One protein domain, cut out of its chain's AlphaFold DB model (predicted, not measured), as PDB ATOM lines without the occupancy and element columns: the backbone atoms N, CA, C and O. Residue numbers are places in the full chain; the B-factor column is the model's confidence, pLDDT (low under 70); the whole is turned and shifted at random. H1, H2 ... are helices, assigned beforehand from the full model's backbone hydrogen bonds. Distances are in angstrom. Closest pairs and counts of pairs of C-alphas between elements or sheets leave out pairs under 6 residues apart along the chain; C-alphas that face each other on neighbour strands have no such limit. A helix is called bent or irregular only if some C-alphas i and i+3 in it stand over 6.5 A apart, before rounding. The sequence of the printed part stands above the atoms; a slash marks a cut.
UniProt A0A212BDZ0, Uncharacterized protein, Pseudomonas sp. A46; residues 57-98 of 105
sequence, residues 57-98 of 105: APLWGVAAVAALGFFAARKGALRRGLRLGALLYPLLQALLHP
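Overview. This is residues 57 to 98 of the 105 residues of an uncharacterized protein of Pseudomonas sp. A46 (UniProt A0A212BDZ0). Two helices meet near their ends in an open V, H1 as the shorter arm and H2 as the longer one, with a tight turn at the corner and nothing filling the space between the arms. The printed part has 42 residues with two named helices, H1 then H2, and no named strand; its class is all helix. It is flat, spanning 37 by 28 by 5 A, and only just extended, close to loose, with a radius of gyration of the C-alphas of 13.9 A.

Arrangement. H1, residues 57 to 73, and H2, residues 75 to 96, touch only at the corner by their tight link, and only just, with 3 pairs of C-alphas within 8 A. The closest C-alphas are those of Phe 71 and Leu 78, 5.8 A apart. The helices run opposite ways at a steep tilt of 63 degrees. Every O i to N i+4 pair is within hydrogen-bond range in H1, and 15 of 18 in H2.

Along the chain. H1 begins at C-alpha 57, (-44.682, -18.816, 38.630), and measures 23.9 A. H2 measures 30.6 A and ends at C-alpha 96, (-46.060, 0.734, 17.872). H2 has a kink of 39 degrees near residue 90 and is only just irregular: C-alphas 87 and 90 are 6.7 A apart.

Size, cuts and confidence. The farthest C-alphas, Ala 73 and Pro 98, are 37.8 A apart. The printed part has no cut. Confidence is under 70 at residues 57, 75 to 77 and 97 to 98.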
ATOM      1  N   ALA A  57     -46.040 -18.947  39.184       64.38
ATOM      2  CA  ALA A  57     -44.682 -18.816  38.630       64.38
ATOM      3  C   ALA A  57     -43.952 -20.154  38.335       64.38
ATOM      4  O   ALA A  57     -43.335 -20.253  37.272       64.38
ATOM      5  N   PRO A  58     -44.053 -21.214  39.171       71.75
ATOM      6  CA  PRO A  58     -43.479 -22.521  38.838       71.75
ATOM      7  C   PRO A  58     -44.157 -23.180  37.629       71.75
ATOM      8  O   PRO A  58     -43.483 -23.726  36.761       71.75
ATOM      9  N   LEU A  59     -45.487 -23.094  37.536       76.06
ATOM     10  CA  LEU A  59     -46.266 -23.674  36.439       76.06
ATOM     11  C   LEU A  59     -46.072 -22.902  35.136       76.06
ATOM     12  O   LEU A  59     -45.978 -23.527  34.089       76.06
ATOM     13  N   TRP A  60     -45.941 -21.574  35.185       80.69
ATOM     14  CA  TRP A  60     -45.585 -20.772  34.011       80.69
ATOM     15  C   TRP A  60     -44.162 -21.052  33.536       80.69
ATOM     16  O   TRP A  60     -43.934 -21.118  32.332       80.69
ATOM     17  N   GLY A  61     -43.222 -21.290  34.457       82.31
ATOM     18  CA  GLY A  61     -41.875 -21.741  34.110       82.31
ATOM     19  C   GLY A  61     -41.893 -23.085  33.378       82.31
ATOM     20  O   GLY A  61     -41.303 -23.215  32.305       82.31
ATOM     21  N   VAL A  62     -42.634 -24.063  33.906       85.19
ATOM     22  CA  VAL A  62     -42.805 -25.375  33.260       85.19
ATOM     23  C   VAL A  62     -43.537 -25.245  31.924       85.19
ATOM     24  O   VAL A  62     -43.094 -25.825  30.937       85.19
ATOM     25  N   ALA A  63     -44.602 -24.446  31.851       82.06
ATOM     26  CA  ALA A  63     -45.356 -24.212  30.622       82.06
ATOM     27  C   ALA A  63     -44.501 -23.530  29.542       82.06
ATOM     28  O   ALA A  63     -44.555 -23.933  28.382       82.06
ATOM     29  N   ALA A  64     -43.667 -22.554  29.912       84.88
ATOM     30  CA  ALA A  64     -42.763 -21.875  28.990       84.88
ATOM     31  C   ALA A  64     -41.704 -22.834  28.429       84.88
ATOM     32  O   ALA A  64     -41.505 -22.890  27.215       84.88
ATOM     33  N   VAL A  65     -41.063 -23.632  29.288       87.69
ATOM     34  CA  VAL A  65     -40.062 -24.623  28.861       87.69
ATOM     35  C   VAL A  65     -40.707 -25.736  28.030       87.69
ATOM     36  O   VAL A  65     -40.139 -26.143  27.018       87.69
ATOM     37  N   ALA A  66     -41.906 -26.190  28.396       88.19
ATOM     38  CA  ALA A  66     -42.650 -27.199  27.647       88.19
ATOM     39  C   ALA A  66     -43.068 -26.689  26.260       88.19
ATOM     40  O   ALA A  66     -42.870 -27.391  25.270       88.19
ATOM     41  N   ALA A  67     -43.579 -25.458  26.163       85.56
ATOM     42  CA  ALA A  67     -43.895 -24.833  24.882       85.56
ATOM     43  C   ALA A  67     -42.633 -24.693  24.020       85.56
ATOM     44  O   ALA A  67     -42.631 -25.103  22.859       85.56
ATOM     45  N   LEU A  68     -41.534 -24.195  24.594       85.94
ATOM     46  CA  LEU A  68     -40.261 -24.059  23.888       85.94
ATOM     47  C   LEU A  68     -39.747 -25.418  23.387       85.94
ATOM     48  O   LEU A  68     -39.366 -25.534  22.225       85.94
ATOM     49  N   GLY A  69     -39.791 -26.454  24.228       85.56
ATOM     50  CA  GLY A  69     -39.414 -27.821  23.873       85.56
ATOM     51  C   GLY A  69     -40.304 -28.413  22.780       85.56
ATOM     52  O   GLY A  69     -39.798 -29.024  21.841       85.56
ATOM     53  N   PHE A  70     -41.613 -28.167  22.834       84.12
ATOM     54  CA  PHE A  70     -42.565 -28.595  21.808       84.12
ATOM     55  C   PHE A  70     -42.297 -27.922  20.454       84.12
ATOM     56  O   PHE A  70     -42.241 -28.588  19.415       84.12
ATOM     57  N   PHE A  71     -42.064 -26.607  20.451       77.81
ATOM     58  CA  PHE A  71     -41.721 -25.860  19.240       77.81
ATOM     59  C   PHE A  71     -40.328 -26.211  18.702       77.81
ATOM     60  O   PHE A  71     -40.155 -26.298  17.484       77.81
ATOM     61  N   ALA A  72     -39.353 -26.463  19.577       72.38
ATOM     62  CA  ALA A  72     -38.005 -26.889  19.204       72.38
ATOM     63  C   ALA A  72     -37.980 -28.320  18.639       72.38
ATOM     64  O   ALA A  72     -37.302 -28.575  17.641       72.38
ATOM     65  N   ALA A  73     -38.759 -29.241  19.217       71.44
ATOM     66  CA  ALA A  73     -38.928 -30.601  18.703       71.44
ATOM     67  C   ALA A  73     -39.590 -30.598  17.315       71.44
ATOM     68  O   ALA A  73     -39.240 -31.390  16.436       71.44
ATOM     69  N   ARG A  74     -40.492 -29.646  17.061       73.19
ATOM     70  CA  ARG A  74     -41.126 -29.451  15.755       73.19
ATOM     71  C   ARG A  74     -40.239 -28.588  14.845       73.19
ATOM     72  O   ARG A  74     -40.607 -27.471  14.481       73.19
ATOM     73  N   LYS A  75     -39.090 -29.140  14.418       65.56
ATOM     74  CA  LYS A  75     -38.034 -28.517  13.571       65.56
ATOM     75  C   LYS A  75     -38.524 -27.644  12.392       65.56
ATOM     76  O   LYS A  75     -37.819 -26.727  11.982       65.56
ATOM     77  N   GLY A  76     -39.716 -27.895  11.841       68.25
ATOM     78  CA  GLY A  76     -40.312 -27.091  10.762       68.25
ATOM     79  C   GLY A  76     -41.230 -25.943  11.214       68.25
ATOM     80  O   GLY A  76     -41.342 -24.939  10.509       68.25
ATOM     81  N   ALA A  77     -41.871 -26.057  12.382       69.25
ATOM     82  CA  ALA A  77     -42.806 -25.053  12.893       69.25
ATOM     83  C   ALA A  77     -42.078 -23.829  13.454       69.25
ATOM     84  O   ALA A  77     -42.549 -22.716  13.257       69.25
ATOM     85  N   LEU A  78     -40.899 -24.012  14.058       73.81
ATOM     86  CA  LEU A  78     -40.091 -22.900  14.559       73.81
ATOM     87  C   LEU A  78     -39.623 -21.975  13.422       73.81
ATOM     88  O   LEU A  78     -39.786 -20.765  13.504       73.81
ATOM     89  N   ARG A  79     -39.117 -22.534  12.310       75.25
ATOM     90  CA  ARG A  79     -38.709 -21.747  11.129       75.25
ATOM     91  C   ARG A  79     -39.889 -21.063  10.437       75.25
ATOM     92  O   ARG A  79     -39.744 -19.927   9.993       75.25
ATOM     93  N   ARG A  80     -41.046 -21.733  10.333       74.94
ATOM     94  CA  ARG A  80     -42.276 -21.119   9.795       74.94
ATOM     95  C   ARG A  80     -42.809 -20.023  10.713       74.94
ATOM     96  O   ARG A  80     -43.133 -18.956  10.216       74.94
ATOM     97  N   GLY A  81     -42.837 -20.257  12.020       78.50
ATOM     98  CA  GLY A  81     -43.255 -19.280  13.024       78.50
ATOM     99  C   GLY A  81     -42.337 -18.064  13.061       78.50
ATOM    100  O   GLY A  81     -42.826 -16.945  13.058       78.50
ATOM    101  N   LEU A  82     -41.018 -18.261  12.980       80.31
ATOM    102  CA  LEU A  82     -40.052 -17.163  12.919       80.31
ATOM    103  C   LEU A  82     -40.182 -16.356  11.619       80.31
ATOM    104  O   LEU A  82     -40.105 -15.135  11.652       80.31
ATOM    105  N   ARG A  83     -40.432 -17.015  10.476       80.06
ATOM    106  CA  ARG A  83     -40.715 -16.327   9.203       80.06
ATOM    107  C   ARG A  83     -42.031 -15.551   9.241       80.06
ATOM    108  O   ARG A  83     -42.058 -14.417   8.787       80.06
ATOM    109  N   LEU A  84     -43.098 -16.137   9.785       83.12
ATOM    110  CA  LEU A  84     -44.389 -15.461   9.950       83.12
ATOM    111  C   LEU A  84     -44.278 -14.285  10.923       83.12
ATOM    112  O   LEU A  84     -44.770 -13.203  10.628       83.12
ATOM    113  N   GLY A  85     -43.569 -14.472  12.036       80.06
ATOM    114  CA  GLY A  85     -43.264 -13.418  12.996       80.06
ATOM    115  C   GLY A  85     -42.462 -12.287  12.362       80.06
ATOM    116  O   GLY A  85     -42.832 -11.137  12.532       80.06
ATOM    117  N   ALA A  86     -41.435 -12.592  11.562       83.38
ATOM    118  CA  ALA A  86     -40.656 -11.587  10.838       83.38
ATOM    119  C   ALA A  86     -41.470 -10.848   9.759       83.38
ATOM    120  O   ALA A  86     -41.233  -9.668   9.524       83.38
ATOM    121  N   LEU A  87     -42.441 -11.513   9.123       83.56
ATOM    122  CA  LEU A  87     -43.362 -10.885   8.164       83.56
ATOM    123  C   LEU A  87     -44.396  -9.978   8.849       83.56
ATOM    124  O   LEU A  87     -44.755  -8.941   8.303       83.56
ATOM    125  N   LEU A  88     -44.863 -10.352  10.042       81.75
ATOM    126  CA  LEU A  88     -45.806  -9.562  10.847       81.75
ATOM    127  C   LEU A  88     -45.112  -8.476  11.687       81.75
ATOM    128  O   LEU A  88     -45.753  -7.515  12.108       81.75
ATOM    129  N   TYR A  89     -43.804  -8.607  11.908       84.62
ATOM    130  CA  TYR A  89     -42.978  -7.670  12.663       84.62
ATOM    131  C   TYR A  89     -43.047  -6.219  12.154       84.62
ATOM    132  O   TYR A  89     -43.291  -5.346  12.984       84.62
ATOM    133  N   PRO A  90     -42.901  -5.910  10.847       80.50
ATOM    134  CA  PRO A  90     -42.980  -4.525  10.378       80.50
ATOM    135  C   PRO A  90     -44.370  -3.906  10.572       80.50
ATOM    136  O   PRO A  90     -44.465  -2.709  10.815       80.50
ATOM    137  N   LEU A  91     -45.446  -4.703  10.534       80.44
ATOM    138  CA  LEU A  91     -46.805  -4.217  10.808       80.44
ATOM    139  C   LEU A  91     -46.997  -3.890  12.291       80.44
ATOM    140  O   LEU A  91     -47.579  -2.862  12.628       80.44
ATOM    141  N   LEU A  92     -46.465  -4.731  13.180       81.25
ATOM    142  CA  LEU A  92     -46.452  -4.458  14.618       81.25
ATOM    143  C   LEU A  92     -45.579  -3.249  14.957       81.25
ATOM    144  O   LEU A  92     -45.977  -2.423  15.772       81.25
ATOM    145  N   GLN A  93     -44.419  -3.112  14.311       80.38
ATOM    146  CA  GLN A  93     -43.545  -1.955  14.482       80.38
ATOM    147  C   GLN A  93     -44.231  -0.673  14.005       80.38
ATOM    148  O   GLN A  93     -44.176   0.322  14.714       80.38
ATOM    149  N   ALA A  94     -44.918  -0.701  12.862       78.38
ATOM    150  CA  ALA A  94     -45.682   0.440  12.361       78.38
ATOM    151  C   ALA A  94     -46.868   0.806  13.267       78.38
ATOM    152  O   ALA A  94     -47.237   1.970  13.353       78.38
ATOM    153  N   LEU A  95     -47.455  -0.165  13.969       78.19
ATOM    154  CA  LEU A  95     -48.508   0.104  14.946       78.19
ATOM    155  C   LEU A  95     -47.951   0.656  16.271       78.19
ATOM    156  O   LEU A  95     -48.604   1.472  16.916       78.19
ATOM    157  N   LEU A  96     -46.751   0.228  16.678       78.00
ATOM    158  CA  LEU A  96     -46.060   0.734  17.872       78.00
ATOM    159  C   LEU A  96     -45.333   2.067  17.643       78.00
ATOM    160  O   LEU A  96     -45.079   2.785  18.608       78.00
ATOM    161  N   HIS A  97     -44.966   2.391  16.405       67.00
ATOM    162  CA  HIS A  97     -44.502   3.711  15.987       67.00
ATOM    163  C   HIS A  97     -45.663   4.433  15.298       67.00
ATOM    164  O   HIS A  97     -45.751   4.400  14.068       67.00
ATOM    165  N   PRO A  98     -46.571   5.083  16.055       66.81
ATOM    166  CA  PRO A  98     -47.494   6.022  15.440       66.81
ATOM    167  C   PRO A  98     -46.671   7.052  14.648       66.81
ATOM    168  O   PRO A  98     -45.606   7.472  15.120       66.81
TER     169      PRO A  98